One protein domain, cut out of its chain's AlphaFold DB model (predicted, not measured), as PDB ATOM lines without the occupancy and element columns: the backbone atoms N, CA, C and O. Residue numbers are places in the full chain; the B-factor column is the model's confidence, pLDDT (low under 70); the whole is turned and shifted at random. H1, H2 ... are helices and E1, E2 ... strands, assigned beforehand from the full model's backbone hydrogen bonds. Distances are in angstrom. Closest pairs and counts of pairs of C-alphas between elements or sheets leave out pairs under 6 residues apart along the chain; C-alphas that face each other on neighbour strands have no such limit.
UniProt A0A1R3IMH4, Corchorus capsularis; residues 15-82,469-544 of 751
ATOM      1  N   ALA A  15     -18.773  -7.683  55.935       67.25
ATOM      2  CA  ALA A  15     -17.577  -7.362  56.707       67.25
ATOM      3  C   ALA A  15     -17.670  -5.962  57.339       67.25
ATOM      4  O   ALA A  15     -18.196  -5.021  56.739       67.25
ATOM      5  N   LYS A  16     -17.122  -5.808  58.548       65.56
ATOM      6  CA  LYS A  16     -16.930  -4.490  59.172       65.56
ATOM      7  C   LYS A  16     -15.713  -3.801  58.535       65.56
ATOM      8  O   LYS A  16     -14.787  -4.473  58.101       65.56
ATOM      9  N   GLY A  17     -15.715  -2.468  58.454       66.94
ATOM     10  CA  GLY A  17     -14.566  -1.698  57.942       66.94
ATOM     11  C   GLY A  17     -14.434  -1.598  56.411       66.94
ATOM     12  O   GLY A  17     -13.434  -1.076  55.927       66.94
ATOM     13  N   ILE A  18     -15.440  -2.020  55.632       68.75
ATOM     14  CA  ILE A  18     -15.408  -1.958  54.152       68.75
ATOM     15  C   ILE A  18     -15.177  -0.529  53.635       68.75
ATOM     16  O   ILE A  18     -14.466  -0.339  52.651       68.75
ATOM     17  N   ALA A  19     -15.757   0.482  54.290       74.94
ATOM     18  CA  ALA A  19     -15.578   1.878  53.894       74.94
ATOM     19  C   ALA A  19     -14.104   2.314  53.984       74.94
ATOM     20  O   ALA A  19     -13.588   2.896  53.033       74.94
ATOM     21  N   LEU A  20     -13.411   1.953  55.071       74.88
ATOM     22  CA  LEU A  20     -11.983   2.235  55.250       74.88
ATOM     23  C   LEU A  20     -11.138   1.517  54.193       74.88
ATOM     24  O   LEU A  20     -10.275   2.138  53.579       74.88
ATOM     25  N   TYR A  21     -11.435   0.241  53.915       73.81
ATOM     26  CA  TYR A  21     -10.751  -0.510  52.857       73.81
ATOM     27  C   TYR A  21     -10.925   0.138  51.478       73.81
ATOM     28  O   TYR A  21      -9.966   0.230  50.720       73.81
ATOM     29  N   ARG A  22     -12.128   0.620  51.144       77.62
ATOM     30  CA  ARG A  22     -12.389   1.287  49.859       77.62
ATOM     31  C   ARG A  22     -11.641   2.607  49.725       77.62
ATOM     32  O   ARG A  22     -11.118   2.882  48.652       77.62
ATOM     33  N   VAL A  23     -11.561   3.396  50.798       76.62
ATOM     34  CA  VAL A  23     -10.756   4.627  50.825       76.62
ATOM     35  C   VAL A  23      -9.274   4.296  50.650       76.62
ATOM     36  O   VAL A  23      -8.606   4.912  49.821       76.62
ATOM     37  N   PHE A  24      -8.774   3.276  51.354       78.00
ATOM     38  CA  PHE A  24      -7.405   2.790  51.183       78.00
ATOM     39  C   PHE A  24      -7.136   2.338  49.741       78.00
ATOM     40  O   PHE A  24      -6.213   2.847  49.107       78.00
ATOM     41  N   ALA A  25      -7.972   1.460  49.179       75.12
ATOM     42  CA  ALA A  25      -7.842   0.999  47.800       75.12
ATOM     43  C   ALA A  25      -7.888   2.167  46.796       75.12
ATOM     44  O   ALA A  25      -7.064   2.220  45.888       75.12
ATOM     45  N   ALA A  26      -8.783   3.143  46.985       80.88
ATOM     46  CA  ALA A  26      -8.838   4.337  46.143       80.88
ATOM     47  C   ALA A  26      -7.546   5.171  46.233       80.88
ATOM     48  O   ALA A  26      -7.038   5.612  45.205       80.88
ATOM     49  N   SER A  27      -6.976   5.340  47.432       78.06
ATOM     50  CA  SER A  27      -5.709   6.062  47.622       78.06
ATOM     51  C   SER A  27      -4.531   5.376  46.918       78.06
ATOM     52  O   SER A  27      -3.757   6.038  46.227       78.06
ATOM     53  N   VAL A  28      -4.446   4.043  46.995       79.69
ATOM     54  CA  VAL A  28      -3.445   3.246  46.267       79.69
ATOM     55  C   VAL A  28      -3.639   3.374  44.757       79.69
ATOM     56  O   VAL A  28      -2.662   3.575  44.039       79.69
ATOM     57  N   PHE A  29      -4.882   3.330  44.266       83.06
ATOM     58  CA  PHE A  29      -5.175   3.513  42.843       83.06
ATOM     59  C   PHE A  29      -4.741   4.893  42.332       83.06
ATOM     60  O   PHE A  29      -4.091   4.983  41.294       83.06
ATOM     61  N   VAL A  30      -5.012   5.961  43.091       79.56
ATOM     62  CA  VAL A  30      -4.524   7.315  42.774       79.56
ATOM     63  C   VAL A  30      -2.994   7.352  42.740       79.56
ATOM     64  O   VAL A  30      -2.424   7.954  41.831       79.56
ATOM     65  N   GLY A  31      -2.323   6.671  43.674       78.62
ATOM     66  CA  GLY A  31      -0.867   6.515  43.669       78.62
ATOM     67  C   GLY A  31      -0.344   5.832  42.401       78.62
ATOM     68  O   GLY A  31       0.576   6.348  41.767       78.62
ATOM     69  N   ILE A  32      -0.969   4.728  41.980       81.62
ATOM     70  CA  ILE A  32      -0.636   4.014  40.734       81.62
ATOM     71  C   ILE A  32      -0.824   4.934  39.518       81.62
ATOM     72  O   ILE A  32       0.088   5.066  38.702       81.62
ATOM     73  N   CYS A  33      -1.958   5.637  39.419       81.62
ATOM     74  CA  CYS A  33      -2.194   6.602  38.343       81.62
ATOM     75  C   CYS A  33      -1.168   7.745  38.348       81.62
ATOM     76  O   CYS A  33      -0.734   8.185  37.284       81.62
ATOM     77  N   GLY A  34      -0.745   8.208  39.529       78.50
ATOM     78  CA  GLY A  34       0.310   9.207  39.685       78.50
ATOM     79  C   GLY A  34       1.664   8.721  39.162       78.50
ATOM     80  O   GLY A  34       2.338   9.454  38.438       78.50
ATOM     81  N   ILE A  35       2.033   7.470  39.457       82.25
ATOM     82  CA  ILE A  35       3.241   6.828  38.914       82.25
ATOM     83  C   ILE A  35       3.154   6.745  37.387       82.25
ATOM     84  O   ILE A  35       4.091   7.145  36.698       82.25
ATOM     85  N   TRP A  36       2.019   6.312  36.837       85.75
ATOM     86  CA  TRP A  36       1.833   6.238  35.386       85.75
ATOM     87  C   TRP A  36       1.908   7.612  34.712       85.75
ATOM     88  O   TRP A  36       2.600   7.769  33.706       85.75
ATOM     89  N   ALA A  37       1.277   8.638  35.286       82.50
ATOM     90  CA  ALA A  37       1.374  10.009  34.785       82.50
ATOM     91  C   ALA A  37       2.823  10.530  34.829       82.50
ATOM     92  O   ALA A  37       3.292  11.164  33.881       82.50
ATOM     93  N   TYR A  38       3.560  10.215  35.899       80.31
ATOM     94  CA  TYR A  38       4.980  10.536  36.022       80.31
ATOM     95  C   TYR A  38       5.828   9.833  34.950       80.31
ATOM     96  O   TYR A  38       6.714  10.462  34.368       80.31
ATOM     97  N   ARG A  39       5.551   8.561  34.644       81.88
ATOM     98  CA  ARG A  39       6.257   7.792  33.604       81.88
ATOM     99  C   ARG A  39       6.059   8.348  32.207       81.88
ATOM    100  O   ARG A  39       7.024   8.416  31.451       81.88
ATOM    101  N   VAL A  40       4.833   8.757  31.889       86.88
ATOM    102  CA  VAL A  40       4.496   9.370  30.598       86.88
ATOM    103  C   VAL A  40       5.151  10.743  30.472       86.88
ATOM    104  O   VAL A  40       5.736  11.055  29.439       86.88
ATOM    105  N   ARG A  41       5.112  11.559  31.536       82.88
ATOM    106  CA  ARG A  41       5.699  12.906  31.531       82.88
ATOM    107  C   ARG A  41       7.224  12.898  31.402       82.88
ATOM    108  O   ARG A  41       7.775  13.805  30.786       82.88
ATOM    109  N   ASN A  42       7.891  11.905  31.984       81.69
ATOM    110  CA  ASN A  42       9.351  11.781  31.974       81.69
ATOM    111  C   ASN A  42       9.849  10.742  30.959       81.69
ATOM    112  O   ASN A  42      10.886  10.122  31.180       81.69
ATOM    113  N   LEU A  43       9.108  10.521  29.870       82.88
ATOM    114  CA  LEU A  43       9.534   9.611  28.813       82.88
ATOM    115  C   LEU A  43      10.845  10.118  28.166       82.88
ATOM    116  O   LEU A  43      10.852  11.244  27.656       82.88
ATOM    117  N   PRO A  44      11.926   9.309  28.138       83.50
ATOM    118  CA  PRO A  44      13.190   9.687  27.504       83.50
ATOM    119  C   PRO A  44      13.015  10.031  26.021       83.50
ATOM    120  O   PRO A  44      12.209   9.403  25.323       83.50
ATOM    121  N   ARG A  45      13.766  11.010  25.506       82.12
ATOM    122  CA  ARG A  45      13.665  11.472  24.105       82.12
ATOM    123  C   ARG A  45      14.167  10.419  23.112       82.12
ATOM    124  O   ARG A  45      14.833   9.453  23.476       82.12
ATOM    125  N   ASN A  46      13.795  10.571  21.838       75.44
ATOM    126  CA  ASN A  46      14.227   9.650  20.781       75.44
ATOM    127  C   ASN A  46      15.767   9.660  20.711       75.44
ATOM    128  O   ASN A  46      16.343  10.707  20.433       75.44
ATOM    129  N   GLY A  47      16.406   8.512  20.957       73.12
ATOM    130  CA  GLY A  47      17.867   8.362  20.928       73.12
ATOM    131  C   GLY A  47      18.578   8.441  22.287       73.12
ATOM    132  O   GLY A  47      19.787   8.266  22.314       73.12
ATOM    133  N   GLU A  48      17.866   8.672  23.397       78.94
ATOM    134  CA  GLU A  48      18.458   8.610  24.744       78.94
ATOM    135  C   GLU A  48      18.670   7.159  25.212       78.94
ATOM    136  O   GLU A  48      17.804   6.289  25.032       78.94
ATOM    137  N   ASP A  49      19.819   6.908  25.846       73.88
ATOM    138  CA  ASP A  49      20.190   5.597  26.378       73.88
ATOM    139  C   ASP A  49      19.172   5.116  27.424       73.88
ATOM    140  O   ASP A  49      18.761   5.846  28.324       73.88
ATOM    141  N   GLY A  50      18.730   3.861  27.298       78.62
ATOM    142  CA  GLY A  50      17.752   3.258  28.211       78.62
ATOM    143  C   GLY A  50      16.284   3.586  27.938       78.62
ATOM    144  O   GLY A  50      15.418   3.079  28.651       78.62
ATOM    145  N   ARG A  51      15.956   4.324  26.868       84.25
ATOM    146  CA  ARG A  51      14.559   4.591  26.472       84.25
ATOM    147  C   ARG A  51      13.709   3.327  26.323       84.25
ATOM    148  O   ARG A  51      12.585   3.280  26.814       84.25
ATOM    149  N   TRP A  52      14.215   2.303  25.637       83.69
ATOM    150  CA  TRP A  52      13.469   1.054  25.432       83.69
ATOM    151  C   TRP A  52      13.211   0.314  26.742       83.69
ATOM    152  O   TRP A  52      12.141  -0.263  26.919       83.69
ATOM    153  N   VAL A  53      14.153   0.395  27.682       84.75
ATOM    154  CA  VAL A  53      13.982  -0.181  29.017       84.75
ATOM    155  C   VAL A  53      13.001   0.619  29.852       84.75
ATOM    156  O   VAL A  53      12.178   0.033  30.543       84.75
ATOM    157  N   TRP A  54      12.995   1.944  29.723       86.06
ATOM    158  CA  TRP A  54      11.963   2.783  30.324       86.06
ATOM    159  C   TRP A  54      10.559   2.428  29.815       86.06
ATOM    160  O   TRP A  54       9.634   2.289  30.612       86.06
ATOM    161  N   ILE A  55      10.399   2.242  28.500       87.00
ATOM    162  CA  ILE A  55       9.125   1.827  27.890       87.00
ATOM    163  C   ILE A  55       8.715   0.436  28.386       87.00
ATOM    164  O   ILE A  55       7.555   0.238  28.741       87.00
ATOM    165  N   GLY A  56       9.651  -0.515  28.458       87.31
ATOM    166  CA  GLY A  56       9.372  -1.854  28.974       87.31
ATOM    167  C   GLY A  56       9.016  -1.866  30.463       87.31
ATOM    168  O   GLY A  56       8.066  -2.543  30.850       87.31
ATOM    169  N   LEU A  57       9.693  -1.060  31.291       85.75
ATOM    170  CA  LEU A  57       9.338  -0.871  32.703       85.75
ATOM    171  C   LEU A  57       7.938  -0.275  32.835       85.75
ATOM    172  O   LEU A  57       7.143  -0.751  33.637       85.75
ATOM    173  N   PHE A  58       7.608   0.722  32.014       88.81
ATOM    174  CA  PHE A  58       6.271   1.303  32.004       88.81
ATOM    175  C   PHE A  58       5.201   0.290  31.568       88.81
ATOM    176  O   PHE A  58       4.145   0.211  32.190       88.81
ATOM    177  N   ALA A  59       5.474  -0.543  30.561       87.75
ATOM    178  CA  ALA A  59       4.570  -1.620  30.154       87.75
ATOM    179  C   ALA A  59       4.366  -2.660  31.273       87.75
ATOM    180  O   ALA A  59       3.235  -3.078  31.526       87.75
ATOM    181  N   ALA A  60       5.433  -3.028  31.990       87.25
ATOM    182  CA  ALA A  60       5.354  -3.903  33.157       87.25
ATOM    183  C   ALA A  60       4.541  -3.265  34.303       87.25
ATOM    184  O   ALA A  60       3.743  -3.949  34.939       87.25
ATOM    185  N   GLU A  61       4.675  -1.956  34.540       87.12
ATOM    186  CA  GLU A  61       3.878  -1.201  35.525       87.12
ATOM    187  C   GLU A  61       2.395  -1.146  35.174       87.12
ATOM    188  O   GLU A  61       1.548  -1.292  36.057       87.12
ATOM    189  N   ILE A  62       2.071  -0.938  33.895       89.44
ATOM    190  CA  ILE A  62       0.690  -0.987  33.405       89.44
ATOM    191  C   ILE A  62       0.111  -2.380  33.658       89.44
ATOM    192  O   ILE A  62      -0.994  -2.495  34.186       89.44
ATOM    193  N   TRP A  63       0.871  -3.430  33.338       88.94
ATOM    194  CA  TRP A  63       0.448  -4.812  33.549       88.94
ATOM    195  C   TRP A  63       0.203  -5.131  35.030       88.94
ATOM    196  O   TRP A  63      -0.863  -5.630  35.392       88.94
ATOM    197  N   LEU A  64       1.152  -4.796  35.909       87.44
ATOM    198  CA  LEU A  64       1.026  -5.040  37.349       87.44
ATOM    199  C   LEU A  64      -0.105  -4.219  37.980       87.44
ATOM    200  O   LEU A  64      -0.823  -4.732  38.837       87.44
ATOM    201  N   GLY A  65      -0.310  -2.970  37.549       86.94
ATOM    202  CA  GLY A  65      -1.436  -2.162  38.018       86.94
ATOM    203  C   GLY A  65      -2.785  -2.666  37.494       86.94
ATOM    204  O   GLY A  65      -3.765  -2.663  38.240       86.94
ATOM    205  N   PHE A  66      -2.842  -3.185  36.262       88.06
ATOM    206  CA  PHE A  66      -4.017  -3.893  35.748       88.06
ATOM    207  C   PHE A  66      -4.319  -5.152  36.572       88.06
ATOM    208  O   PHE A  66      -5.448  -5.334  37.025       88.06
ATOM    209  N   TYR A  67      -3.312  -5.984  36.846       86.19
ATOM    210  CA  TYR A  67      -3.477  -7.157  37.704       86.19
ATOM    211  C   TYR A  67      -3.939  -6.764  39.116       86.19
ATOM    212  O   TYR A  67      -4.865  -7.366  39.664       86.19
ATOM    213  N   TRP A  68      -3.371  -5.699  39.690       86.69
ATOM    214  CA  TRP A  68      -3.812  -5.161  40.975       86.69
ATOM    215  C   TRP A  68      -5.298  -4.767  40.952       86.69
ATOM    216  O   TRP A  68      -6.019  -5.114  41.887       86.69
ATOM    217  N   LEU A  69      -5.792  -4.138  39.878       85.50
ATOM    218  CA  LEU A  69      -7.220  -3.832  39.716       85.50
ATOM    219  C   LEU A  69      -8.095  -5.093  39.704       85.50
ATOM    220  O   LEU A  69      -9.139  -5.106  40.359       85.50
ATOM    221  N   LEU A  70      -7.662  -6.166  39.031       83.19
ATOM    222  CA  LEU A  70      -8.378  -7.449  39.047       83.19
ATOM    223  C   LEU A  70      -8.513  -7.995  40.475       83.19
ATOM    224  O   LEU A  70      -9.601  -8.410  40.878       83.19
ATOM    225  N   THR A  71      -7.448  -7.913  41.282       80.12
ATOM    226  CA  THR A  71      -7.487  -8.379  42.682       80.12
ATOM    227  C   THR A  71      -8.471  -7.583  43.551       80.12
ATOM    228  O   THR A  71      -9.016  -8.125  44.518       80.12
ATOM    229  N   GLN A  72      -8.756  -6.318  43.207       81.50
ATOM    230  CA  GLN A  72      -9.721  -5.498  43.948       81.50
ATOM    231  C   GLN A  72     -11.158  -5.991  43.777       81.50
ATOM    232  O   GLN A  72     -11.946  -5.876  44.718       81.50
ATOM    233  N   ALA A  73     -11.500  -6.590  42.630       76.06
ATOM    234  CA  ALA A  73     -12.846  -7.100  42.370       76.06
ATOM    235  C   ALA A  73     -13.277  -8.150  43.413       76.06
ATOM    236  O   ALA A  73     -14.404  -8.102  43.907       76.06
ATOM    237  N   LEU A  74     -12.355  -9.029  43.822       71.75
ATOM    238  CA  LEU A  74     -12.592 -10.063  44.839       71.75
ATOM    239  C   LEU A  74     -12.747  -9.490  46.258       71.75
ATOM    240  O   LEU A  74     -13.429 -10.073  47.098       71.75
ATOM    241  N   ARG A  75     -12.123  -8.340  46.536       75.56
ATOM    242  CA  ARG A  75     -12.063  -7.723  47.874       75.56
ATOM    243  C   ARG A  75     -13.068  -6.584  48.069       75.56
ATOM    244  O   ARG A  75     -13.163  -6.032  49.161       75.56
ATOM    245  N   TRP A  76     -13.834  -6.225  47.039       74.50
ATOM    246  CA  TRP A  76     -14.693  -5.033  47.046       74.50
ATOM    247  C   TRP A  76     -15.922  -5.131  47.966       74.50
ATOM    248  O   TRP A  76     -16.449  -4.114  48.445       74.50
ATOM    249  N   ASN A  77     -16.417  -6.351  48.190       69.00
ATOM    250  CA  ASN A  77     -17.588  -6.616  49.026       69.00
ATOM    251  C   ASN A  77     -17.491  -7.990  49.719       69.00
ATOM    252  O   ASN A  77     -18.198  -8.922  49.329       69.00
ATOM    253  N   PRO A  78     -16.608  -8.140  50.723       70.06
ATOM    254  CA  PRO A  78     -16.459  -9.390  51.453       70.06
ATOM    255  C   PRO A  78     -17.691  -9.672  52.319       70.06
ATOM    256  O   PRO A  78     -18.237  -8.792  52.996       70.06
ATOM    257  N   ILE A  79     -18.125 -10.930  52.286       68.50
ATOM    258  CA  ILE A  79     -19.324 -11.421  52.960       68.50
ATOM    259  C   ILE A  79     -18.937 -12.630  53.809       68.50
ATOM    260  O   ILE A  79     -18.334 -13.574  53.304       68.50
ATOM    261  N   TYR A  80     -19.346 -12.620  55.075       69.00
ATOM    262  CA  TYR A  80     -19.195 -13.737  55.997       69.00
ATOM    263  C   TYR A  80     -20.534 -14.440  56.186       69.00
ATOM    264  O   TYR A  80     -21.581 -13.798  56.297       69.00
ATOM    265  N   ARG A  81     -20.505 -15.771  56.209       68.88
ATOM    266  CA  ARG A  81     -21.684 -16.603  56.453       68.88
ATOM    267  C   ARG A  81     -21.480 -17.385  57.738       68.88
ATOM    268  O   ARG A  81     -20.471 -18.067  57.877       68.88
ATOM    269  N   HIS A  82     -22.446 -17.280  58.640       73.12
ATOM    270  CA  HIS A  82     -22.498 -18.040  59.884       73.12
ATOM    271  C   HIS A  82     -23.630 -19.058  59.799       73.12
ATOM    272  O   HIS A  82     -24.720 -18.735  59.327       73.12
ATOM    273  N   LEU A 469      10.633 -28.710  48.698       60.47
ATOM    274  CA  LEU A 469      10.609 -27.686  47.651       60.47
ATOM    275  C   LEU A 469      10.232 -28.274  46.282       60.47
ATOM    276  O   LEU A 469       9.496 -27.642  45.532       60.47
ATOM    277  N   ALA A 470      10.702 -29.484  45.960       58.16
ATOM    278  CA  ALA A 470      10.419 -30.137  44.684       58.16
ATOM    279  C   ALA A 470       8.914 -30.373  44.477       58.16
ATOM    280  O   ALA A 470       8.377 -30.019  43.428       58.16
ATOM    281  N   GLN A 471       8.220 -30.902  45.490       59.34
ATOM    282  CA  GLN A 471       6.773 -31.118  45.432       59.34
ATOM    283  C   GLN A 471       6.010 -29.792  45.300       59.34
ATOM    284  O   GLN A 471       5.123 -29.682  44.453       59.34
ATOM    285  N   THR A 472       6.402 -28.761  46.056       66.81
ATOM    286  CA  THR A 472       5.805 -27.420  45.943       66.81
ATOM    287  C   THR A 472       6.005 -26.822  44.548       66.81
ATOM    288  O   THR A 472       5.073 -26.263  43.973       66.81
ATOM    289  N   LEU A 473       7.196 -26.965  43.958       68.75
ATOM    290  CA  LEU A 473       7.483 -26.465  42.610       68.75
ATOM    291  C   LEU A 473       6.686 -27.209  41.534       68.75
ATOM    292  O   LEU A 473       6.163 -26.566  40.626       68.75
ATOM    293  N   VAL A 474       6.550 -28.537  41.632       74.81
ATOM    294  CA  VAL A 474       5.708 -29.323  40.711       74.81
ATOM    295  C   VAL A 474       4.246 -28.888  40.814       74.81
ATOM    296  O   VAL A 474       3.598 -28.694  39.785       74.81
ATOM    297  N   GLN A 475       3.740 -28.668  42.030       69.69
ATOM    298  CA  GLN A 475       2.383 -28.170  42.252       69.69
ATOM    299  C   GLN A 475       2.176 -26.787  41.616       69.69
ATOM    300  O   GLN A 475       1.268 -26.607  40.806       69.69
ATOM    301  N   HIS A 476       3.058 -25.826  41.905       78.75
ATOM    302  CA  HIS A 476       2.985 -24.479  41.333       78.75
ATOM    303  C   HIS A 476       3.134 -24.472  39.807       78.75
ATOM    304  O   HIS A 476       2.471 -23.684  39.128       78.75
ATOM    305  N   LYS A 477       3.973 -25.357  39.251       85.06
ATOM    306  CA  LYS A 477       4.097 -25.549  37.804       85.06
ATOM    307  C   LYS A 477       2.764 -26.009  37.206       85.06
ATOM    308  O   LYS A 477       2.329 -25.401  36.234       85.06
ATOM    309  N   ARG A 478       2.117 -27.034  37.780       78.75
ATOM    310  CA  ARG A 478       0.823 -27.555  37.294       78.75
ATOM    311  C   ARG A 478      -0.253 -26.474  37.277       78.75
ATOM    312  O   ARG A 478      -0.934 -26.330  36.267       78.75
ATOM    313  N   TRP A 479      -0.359 -25.692  38.352       81.81
ATOM    314  CA  TRP A 479      -1.302 -24.571  38.418       81.81
ATOM    315  C   TRP A 479      -1.009 -23.523  37.350       81.81
ATOM    316  O   TRP A 479      -1.895 -23.165  36.587       81.81
ATOM    317  N   SER A 480       0.255 -23.110  37.225       82.88
ATOM    318  CA  SER A 480       0.655 -22.110  36.230       82.88
ATOM    319  C   SER A 480       0.382 -22.578  34.798       82.88
ATOM    320  O   SER A 480      -0.122 -21.815  33.980       82.88
ATOM    321  N   GLU A 481       0.711 -23.834  34.486       84.25
ATOM    322  CA  GLU A 481       0.478 -24.440  33.175       84.25
ATOM    323  C   GLU A 481      -1.015 -24.512  32.849       84.25
ATOM    324  O   GLU A 481      -1.428 -24.091  31.768       84.25
ATOM    325  N   GLY A 482      -1.830 -24.984  33.793       83.56
ATOM    326  CA  GLY A 482      -3.274 -25.038  33.615       83.56
ATOM    327  C   GLY A 482      -3.902 -23.646  33.474       83.56
ATOM    328  O   GLY A 482      -4.701 -23.436  32.566       83.56
ATOM    329  N   ASP A 483      -3.491 -22.663  34.277       82.94
ATOM    330  CA  ASP A 483      -3.980 -21.281  34.177       82.94
ATOM    331  C   ASP A 483      -3.671 -20.659  32.805       82.94
ATOM    332  O   ASP A 483      -4.540 -20.023  32.195       82.94
ATOM    333  N   PHE A 484      -2.466 -20.892  32.268       84.44
ATOM    334  CA  PHE A 484      -2.114 -20.474  30.908       84.44
ATOM    335  C   PHE A 484      -2.947 -21.194  29.845       84.44
ATOM    336  O   PHE A 484      -3.402 -20.554  28.893       84.44
ATOM    337  N   GLN A 485      -3.182 -22.499  30.001       85.44
ATOM    338  CA  GLN A 485      -4.053 -23.248  29.096       85.44
ATOM    339  C   GLN A 485      -5.479 -22.686  29.112       85.44
ATOM    340  O   GLN A 485      -6.054 -22.477  28.045       85.44
ATOM    341  N   ILE A 486      -6.039 -22.357  30.282       84.44
ATOM    342  CA  ILE A 486      -7.352 -21.703  30.382       84.44
ATOM    343  C   ILE A 486      -7.340 -20.379  29.622       84.44
ATOM    344  O   ILE A 486      -8.216 -20.153  28.783       84.44
ATOM    345  N   LEU A 487      -6.344 -19.530  29.889       84.62
ATOM    346  CA  LEU A 487      -6.234 -18.190  29.319       84.62
ATOM    347  C   LEU A 487      -6.161 -18.199  27.785       84.62
ATOM    348  O   LEU A 487      -6.760 -17.337  27.140       84.62
ATOM    349  N   LEU A 488      -5.446 -19.171  27.212       85.31
ATOM    350  CA  LEU A 488      -5.243 -19.321  25.767       85.31
ATOM    351  C   LEU A 488      -6.308 -20.197  25.085       85.31
ATOM    352  O   LEU A 488      -6.321 -20.310  23.860       85.31
ATOM    353  N   SER A 489      -7.212 -20.812  25.850       85.12
ATOM    354  CA  SER A 489      -8.283 -21.662  25.321       85.12
ATOM    355  C   SER A 489      -9.603 -20.911  25.117       85.12
ATOM    356  O   SER A 489      -9.813 -19.786  25.574       85.12
ATOM    357  N   LYS A 490     -10.580 -21.608  24.516       84.56
ATOM    358  CA  LYS A 490     -11.980 -21.154  24.431       84.56
ATOM    359  C   LYS A 490     -12.650 -20.922  25.795       84.56
ATOM    360  O   LYS A 490     -13.709 -20.301  25.838       84.56
ATOM    361  N   TYR A 491     -12.076 -21.446  26.881       85.25
ATOM    362  CA  TYR A 491     -12.594 -21.306  28.243       85.25
ATOM    363  C   TYR A 491     -12.053 -20.073  28.973       85.25
ATOM    364  O   TYR A 491     -12.351 -19.892  30.151       85.25
ATOM    365  N   CYS A 492     -11.303 -19.202  28.293       86.62
ATOM    366  CA  CYS A 492     -10.806 -17.970  28.887       86.62
ATOM    367  C   CYS A 492     -11.962 -17.136  29.491       86.62
ATOM    368  O   CYS A 492     -12.917 -16.803  28.772       86.62
ATOM    369  N   PRO A 493     -11.896 -16.764  30.790       87.88
ATOM    370  CA  PRO A 493     -12.993 -16.085  31.482       87.88
ATOM    371  C   PRO A 493     -13.402 -14.752  30.845       87.88
ATOM    372  O   PRO A 493     -14.555 -14.337  30.976       87.88
ATOM    373  N   VAL A 494     -12.484 -14.091  30.127       87.81
ATOM    374  CA  VAL A 494     -12.725 -12.819  29.428       87.81
ATOM    375  C   VAL A 494     -13.835 -12.953  28.385       87.81
ATOM    376  O   VAL A 494     -14.724 -12.108  28.338       87.81
ATOM    377  N   TRP A 495     -13.826 -14.024  27.589       90.00
ATOM    378  CA  TRP A 495     -14.801 -14.234  26.512       90.00
ATOM    379  C   TRP A 495     -15.886 -15.224  26.930       90.00
ATOM    380  O   TRP A 495     -17.070 -14.991  26.703       90.00
ATOM    381  N   TYR A 496     -15.497 -16.325  27.577       87.94
ATOM    382  CA  TYR A 496     -16.407 -17.428  27.880       87.94
ATOM    383  C   TYR A 496     -17.491 -17.041  28.895       87.94
ATOM    384  O   TYR A 496     -18.651 -17.439  28.732       87.94
ATOM    385  N   GLY A 497     -17.111 -16.256  29.911       85.44
ATOM    386  CA  GLY A 497     -17.999 -15.760  30.964       85.44
ATOM    387  C   GLY A 497     -18.726 -14.456  30.627       85.44
ATOM    388  O   GLY A 497     -19.643 -14.070  31.355       85.44
ATOM    389  N   HIS A 498     -18.365 -13.784  29.530       90.50
ATOM    390  CA  HIS A 498     -18.943 -12.490  29.179       90.50
ATOM    391  C   HIS A 498     -20.459 -12.593  28.966       90.50
ATOM    392  O   HIS A 498     -20.941 -13.456  28.233       90.50
ATOM    393  N   GLY A 499     -21.219 -11.740  29.655       86.06
ATOM    394  CA  GLY A 499     -22.685 -11.739  29.613       86.06
ATOM    395  C   GLY A 499     -23.366 -12.931  30.302       86.06
ATOM    396  O   GLY A 499     -24.590 -12.940  30.391       86.06
ATOM    397  N   LYS A 500     -22.609 -13.913  30.819       86.50
ATOM    398  CA  LYS A 500     -23.145 -15.111  31.496       86.50
ATOM    399  C   LYS A 500     -22.978 -15.075  33.012       86.50
ATOM    400  O   LYS A 500     -23.828 -15.584  33.737       86.50
ATOM    401  N   ILE A 501     -21.886 -14.485  33.492       89.19
ATOM    402  CA  ILE A 501     -21.602 -14.289  34.920       89.19
ATOM    403  C   ILE A 501     -21.476 -12.799  35.240       89.19
ATOM    404  O   ILE A 501     -21.304 -11.966  34.352       89.19
ATOM    405  N   SER A 502     -21.580 -12.444  36.523       85.69
ATOM    406  CA  SER A 502     -21.421 -11.051  36.946       85.69
ATOM    407  C   SER A 502     -19.999 -10.557  36.680       85.69
ATOM    408  O   SER A 502     -19.036 -11.313  36.814       85.69
ATOM    409  N   LEU A 503     -19.852  -9.267  36.364       85.31
ATOM    410  CA  LEU A 503     -18.547  -8.674  36.059       85.31
ATOM    411  C   LEU A 503     -17.528  -8.900  37.189       85.31
ATOM    412  O   LEU A 503     -16.390  -9.262  36.927       85.31
ATOM    413  N   GLY A 504     -17.937  -8.752  38.453       82.12
ATOM    414  CA  GLY A 504     -17.045  -8.989  39.595       82.12
ATOM    415  C   GLY A 504     -16.553 -10.437  39.689       82.12
ATOM    416  O   GLY A 504     -15.387 -10.670  39.992       82.12
ATOM    417  N   LEU A 505     -17.419 -11.406  39.377       82.06
ATOM    418  CA  LEU A 505     -17.057 -12.822  39.347       82.06
ATOM    419  C   LEU A 505     -16.149 -13.141  38.152       82.06
ATOM    420  O   LEU A 505     -15.169 -13.864  38.304       82.06
ATOM    421  N   GLN A 506     -16.430 -12.544  36.992       87.06
ATOM    422  CA  GLN A 506     -15.595 -12.655  35.799       87.06
ATOM    423  C   GLN A 506     -14.173 -12.142  36.061       87.06
ATOM    424  O   GLN A 506     -13.206 -12.847  35.786       87.06
ATOM    425  N   LEU A 507     -14.044 -10.953  36.659       84.19
ATOM    426  CA  LEU A 507     -12.755 -10.387  37.068       84.19
ATOM    427  C   LEU A 507     -12.055 -11.260  38.120       84.19
ATOM    428  O   LEU A 507     -10.834 -11.390  38.090       84.19
ATOM    429  N   GLY A 508     -12.825 -11.900  39.006       82.94
ATOM    430  CA  GLY A 508     -12.321 -12.878  39.964       82.94
ATOM    431  C   GLY A 508     -11.648 -14.080  39.302       82.94
ATOM    432  O   GLY A 508     -10.522 -14.405  39.662       82.94
ATOM    433  N   TYR A 509     -12.283 -14.687  38.298       85.88
ATOM    434  CA  TYR A 509     -11.668 -15.764  37.510       85.88
ATOM    435  C   TYR A 509     -10.453 -15.280  36.712       85.88
ATOM    436  O   TYR A 509      -9.423 -15.951  36.701       85.88
ATOM    437  N   CYS A 510     -10.531 -14.093  36.098       85.75
ATOM    438  CA  CYS A 510      -9.393 -13.496  35.395       85.75
ATOM    439  C   CYS A 510      -8.180 -13.309  36.319       85.75
ATOM    440  O   CYS A 510      -7.052 -13.517  35.885       85.75
ATOM    441  N   CYS A 511      -8.394 -12.944  37.587       84.56
ATOM    442  CA  CYS A 511      -7.313 -12.773  38.557       84.56
ATOM    443  C   CYS A 511      -6.459 -14.042  38.713       84.56
ATOM    444  O   CYS A 511      -5.243 -13.931  38.821       84.56
ATOM    445  N   TYR A 512      -7.069 -15.231  38.704       83.19
ATOM    446  CA  TYR A 512      -6.326 -16.491  38.782       83.19
ATOM    447  C   TYR A 512      -5.605 -16.792  37.463       83.19
ATOM    448  O   TYR A 512      -4.390 -16.955  37.464       83.19
ATOM    449  N   CYS A 513      -6.296 -16.712  36.321       83.38
ATOM    450  CA  CYS A 513      -5.679 -17.010  35.022       83.38
ATOM    451  C   CYS A 513      -4.501 -16.081  34.666       83.38
ATOM    452  O   CYS A 513      -3.562 -16.500  33.994       83.38
ATOM    453  N   PHE A 514      -4.525 -14.817  35.110       82.50
ATOM    454  CA  PHE A 514      -3.430 -13.864  34.879       82.50
ATOM    455  C   PHE A 514      -2.319 -13.916  35.940       82.50
ATOM    456  O   PHE A 514      -1.303 -13.227  35.793       82.50
ATOM    457  N   TRP A 515      -2.459 -14.722  36.996       83.69
ATOM    458  CA  TRP A 515      -1.449 -14.815  38.050       83.69
ATOM    459  C   TRP A 515      -0.095 -15.270  37.494       83.69
ATOM    460  O   TRP A 515       0.911 -14.590  37.709       83.69
ATOM    461  N   ALA A 516      -0.082 -16.348  36.705       79.38
ATOM    462  CA  ALA A 516       1.137 -16.900  36.122       79.38
ATOM    463  C   ALA A 516       1.817 -15.924  35.143       79.38
ATOM    464  O   ALA A 516       3.039 -15.790  35.152       79.38
ATOM    465  N   SER A 517       1.047 -15.159  34.358       80.62
ATOM    466  CA  SER A 517       1.592 -14.165  33.416       80.62
ATOM    467  C   SER A 517       2.329 -12.997  34.075       80.62
ATOM    468  O   SER A 517       3.172 -12.367  33.434       80.62
ATOM    469  N   ASN A 518       2.095 -12.733  35.367       81.44
ATOM    470  CA  ASN A 518       2.854 -11.714  36.096       81.44
ATOM    471  C   ASN A 518       4.349 -12.035  36.183       81.44
ATOM    472  O   ASN A 518       5.143 -11.116  36.387       81.44
ATOM    473  N   CYS A 519       4.751 -13.298  35.995       80.38
ATOM    474  CA  CYS A 519       6.160 -13.682  36.004       80.38
ATOM    475  C   CYS A 519       6.979 -12.885  34.977       80.38
ATOM    476  O   CYS A 519       8.103 -12.499  35.276       80.38
ATOM    477  N   LEU A 520       6.402 -12.546  33.817       81.69
ATOM    478  CA  LEU A 520       7.080 -11.780  32.770       81.69
ATOM    479  C   LEU A 520       7.383 -10.350  33.225       81.69
ATOM    480  O   LEU A 520       8.508  -9.877  33.079       81.69
ATOM    481  N   ALA A 521       6.396  -9.679  33.824       82.00
ATOM    482  CA  ALA A 521       6.560  -8.328  34.350       82.00
ATOM    483  C   ALA A 521       7.561  -8.300  35.517       82.00
ATOM    484  O   ALA A 521       8.411  -7.412  35.577       82.00
ATOM    485  N   VAL A 522       7.503  -9.296  36.407       81.94
ATOM    486  CA  VAL A 522       8.422  -9.419  37.550       81.94
ATOM    487  C   VAL A 522       9.854  -9.690  37.088       81.94
ATOM    488  O   VAL A 522      10.767  -9.005  37.542       81.94
ATOM    489  N   LEU A 523      10.058 -10.623  36.152       81.12
ATOM    490  CA  LEU A 523      11.381 -10.920  35.592       81.12
ATOM    491  C   LEU A 523      11.984  -9.697  34.900       81.12
ATOM    492  O   LEU A 523      13.169  -9.404  35.077       81.12
ATOM    493  N   TYR A 524      11.162  -8.949  34.158       81.56
ATOM    494  CA  TYR A 524      11.595  -7.706  33.533       81.56
ATOM    495  C   TYR A 524      12.091  -6.702  34.585       81.56
ATOM    496  O   TYR A 524      13.182  -6.143  34.461       81.56
ATOM    497  N   TYR A 525      11.322  -6.541  35.662       78.69
ATOM    498  CA  TYR A 525      11.652  -5.671  36.788       78.69
ATOM    499  C   TYR A 525      12.887  -6.092  37.582       78.69
ATOM    500  O   TYR A 525      13.592  -5.230  38.097       78.69
ATOM    501  N   SER A 526      13.162  -7.389  37.704       79.56
ATOM    502  CA  SER A 526      14.333  -7.868  38.442       79.56
ATOM    503  C   SER A 526      15.620  -7.790  37.622       79.56
ATOM    504  O   SER A 526      16.692  -7.529  38.169       79.56
ATOM    505  N   ILE A 527      15.532  -8.016  36.308       80.94
ATOM    506  CA  ILE A 527      16.706  -8.163  35.440       80.94
ATOM    507  C   ILE A 527      17.153  -6.807  34.887       80.94
ATOM    508  O   ILE A 527      18.308  -6.420  35.058       80.94
ATOM    509  N   PHE A 528      16.257  -6.065  34.230       80.00
ATOM    510  CA  PHE A 528      16.660  -4.894  33.445       80.00
ATOM    511  C   PHE A 528      17.154  -3.713  34.292       80.00
ATOM    512  O   PHE A 528      18.190  -3.147  33.936       80.00
ATOM    513  N   PRO A 529      16.520  -3.363  35.428       78.62
ATOM    514  CA  PRO A 529      17.068  -2.375  36.352       78.62
ATOM    515  C   PRO A 529      18.474  -2.715  36.846       78.62
ATOM    516  O   PRO A 529      19.344  -1.848  36.855       78.62
ATOM    517  N   SER A 530      18.714  -3.982  37.185       80.62
ATOM    518  CA  SER A 530      20.008  -4.465  37.675       80.62
ATOM    519  C   SER A 530      21.098  -4.376  36.600       80.62
ATOM    520  O   SER A 530      22.203  -3.914  36.874       80.62
ATOM    521  N   LEU A 531      20.784  -4.747  35.355       78.06
ATOM    522  CA  LEU A 531      21.725  -4.651  34.232       78.06
ATOM    523  C   LEU A 531      22.103  -3.201  33.902       78.06
ATOM    524  O   LEU A 531      23.265  -2.911  33.632       78.06
ATOM    525  N   TYR A 532      21.143  -2.280  33.944       76.19
ATOM    526  CA  TYR A 532      21.393  -0.865  33.647       76.19
ATOM    527  C   TYR A 532      22.078  -0.133  34.799       76.19
ATOM    528  O   TYR A 532      22.871   0.776  34.557       76.19
ATOM    529  N   LEU A 533      21.843  -0.578  36.039       75.81
ATOM    530  CA  LEU A 533      22.623  -0.147  37.193       75.81
ATOM    531  C   LEU A 533      24.108  -0.496  37.008       75.81
ATOM    532  O   LEU A 533      24.958   0.360  37.234       75.81
ATOM    533  N   LEU A 534      24.421  -1.706  36.526       76.75
ATOM    534  CA  LEU A 534      25.799  -2.119  36.212       76.75
ATOM    535  C   LEU A 534      26.423  -1.305  35.067       76.75
ATOM    536  O   LEU A 534      27.631  -1.092  35.053       76.75
ATOM    537  N   GLN A 535      25.612  -0.828  34.122       76.00
ATOM    538  CA  GLN A 535      26.056   0.045  33.029       76.00
ATOM    539  C   GLN A 535      26.165   1.524  33.441       76.00
ATOM    540  O   GLN A 535      26.578   2.350  32.630       76.00
ATOM    541  N   GLY A 536      25.795   1.877  34.678       71.38
ATOM    542  CA  GLY A 536      25.811   3.256  35.170       71.38
ATOM    543  C   GLY A 536      24.757   4.166  34.529       71.38
ATOM    544  O   GLY A 536      24.849   5.386  34.657       71.38
ATOM    545  N   ILE A 537      23.754   3.600  33.846       74.88
ATOM    546  CA  ILE A 537      22.696   4.359  33.172       74.88
ATOM    547  C   ILE A 537      21.541   4.570  34.166       74.88
ATOM    548  O   ILE A 537      20.903   3.600  34.586       74.88
ATOM    549  N   PRO A 538      21.228   5.818  34.560       68.25
ATOM    550  CA  PRO A 538      20.160   6.087  35.513       68.25
ATOM    551  C   PRO A 538      18.785   5.864  34.869       68.25
ATOM    552  O   PRO A 538      18.256   6.724  34.171       68.25
ATOM    553  N   LEU A 539      18.169   4.715  35.156       68.25
ATOM    554  CA  LEU A 539      16.802   4.380  34.726       68.25
ATOM    555  C   LEU A 539      15.703   5.125  35.486       68.25
ATOM    556  O   LEU A 539      14.535   5.005  35.126       68.25
ATOM    557  N   PHE A 540      16.040   5.858  36.546       68.81
ATOM    558  CA  PHE A 540      15.095   6.687  37.287       68.81
ATOM    559  C   PHE A 540      15.636   8.119  37.382       68.81
ATOM    560  O   PHE A 540      16.828   8.300  37.646       68.81
ATOM    561  N   PRO A 541      14.796   9.152  37.191       61.56
ATOM    562  CA  PRO A 541      15.237  10.536  37.285       61.56
ATOM    563  C   PRO A 541      15.637  10.850  38.727       61.56
ATOM    564  O   PRO A 541      15.058  10.307  39.671       61.56
ATOM    565  N   LYS A 542      16.594  11.766  38.912       56.41
ATOM    566  CA  LYS A 542      16.988  12.242  40.246       56.41
ATOM    567  C   LYS A 542      15.787  12.890  40.944       56.41
ATOM    568  O   LYS A 542      15.387  14.005  40.622       56.41
ATOM    569  N   MET A 543      15.225  12.181  41.916       53.75
ATOM    570  CA  MET A 543      14.162  12.671  42.788       53.75
ATOM    571  C   MET A 543      14.760  13.513  43.921       53.75
ATOM    572  O   MET A 543      15.770  13.135  44.517       53.75
ATOM    573  N   LYS A 544      14.126  14.636  44.278       54.22
ATOM    574  CA  LYS A 544      14.482  15.375  45.500       54.22
ATOM    575  C   LYS A 544      14.000  14.575  46.722       54.22
ATOM    576  O   LYS A 544      12.799  14.401  46.926       54.22
TER     577      LYS A 544
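What this domain is: This is residues 15 to 82 and 469 to 544 of the 751 residues of a protein of Corchorus capsularis (UniProt A0A1R3IMH4). A long helical hairpin, H1 and H2, is joined by H6, which runs along H2 away from H1, with H2 in the middle. H5 packs on residues 67 to 74 of H2, and on H5 pack the short H4 and the last residues of H3, whose first residues, 469 to 475, stick out free. The printed part has 144 residues with six named helices and one named strand, in the order H1, H2, E1, H3, H4, H5, H6, and is mostly helix. It is loose, with a radius of gyration of the C-alphas of 18.9 A and spans of 57 by 40 by 34 A.

How they stand to each other: H1, residues 18 to 41, and H2, residues 51 to 75, form a helical hairpin: they touch, closest at the C-alphas of Arg 39 and Phe 58, 6.7 A apart, and run opposite ways at a shallow tilt of 14 degrees. E1, residues 79 to 82, pairs with no named strand. H3, residues 469 to 488, touches H5, residues 503 to 513, with residues 483 to 487 alone; the closest C-alphas, of Asp 483 and Cys 513, are 4.7 A apart, at a steep tilt of 49 degrees. H4, residues 493 to 496, touches H5, closest at the C-alphas of Pro 493 and Cys 510, 5.9 A apart. H5 touches H2, closest at the C-alphas of Ala 73 and Gly 504, 5.4 A apart, at a steep tilt of 55 degrees. H6, residues 518 to 534, touches H2, closest at the C-alphas of Ala 60 and Ala 521, 4.7 A apart; they run opposite ways at a shallow tilt of 34 degrees, only just short of steep. H1 and H6 are apart. Every O i to N i+4 pair is within hydrogen-bond range in H1 and H3, against 18 of 21 in H2, 6 of 7 in H5 and 11 of 13 in H6; H4 is too short for such a pair.

Where its parts are: H1 begins at C-alpha 18 (-15.408, -1.958, 54.152) and is 34.3 A long from first to last C-alpha. H2 is 36.3 A long, E1 10.1 A, H3 28.3 A, H4 5.1 A and H5 15.4 A. H6, 24.9 A long, ends at C-alpha 534 (25.799, -2.119, 36.212).

The domain as a whole: The two C-alphas farthest apart, of Gly 47 and His 82, are 62.0 A apart. Residues 83 to 468 are not printed, and C-alphas 82 and 469 are 36.6 A apart across the cut. Of the links that are printed whole, none is long. The mean pLDDT of the printed part is 79.5; residues 15 to 18, 77, 79 to 81, 469 to 473, 475 and 538 to 544 are under 70.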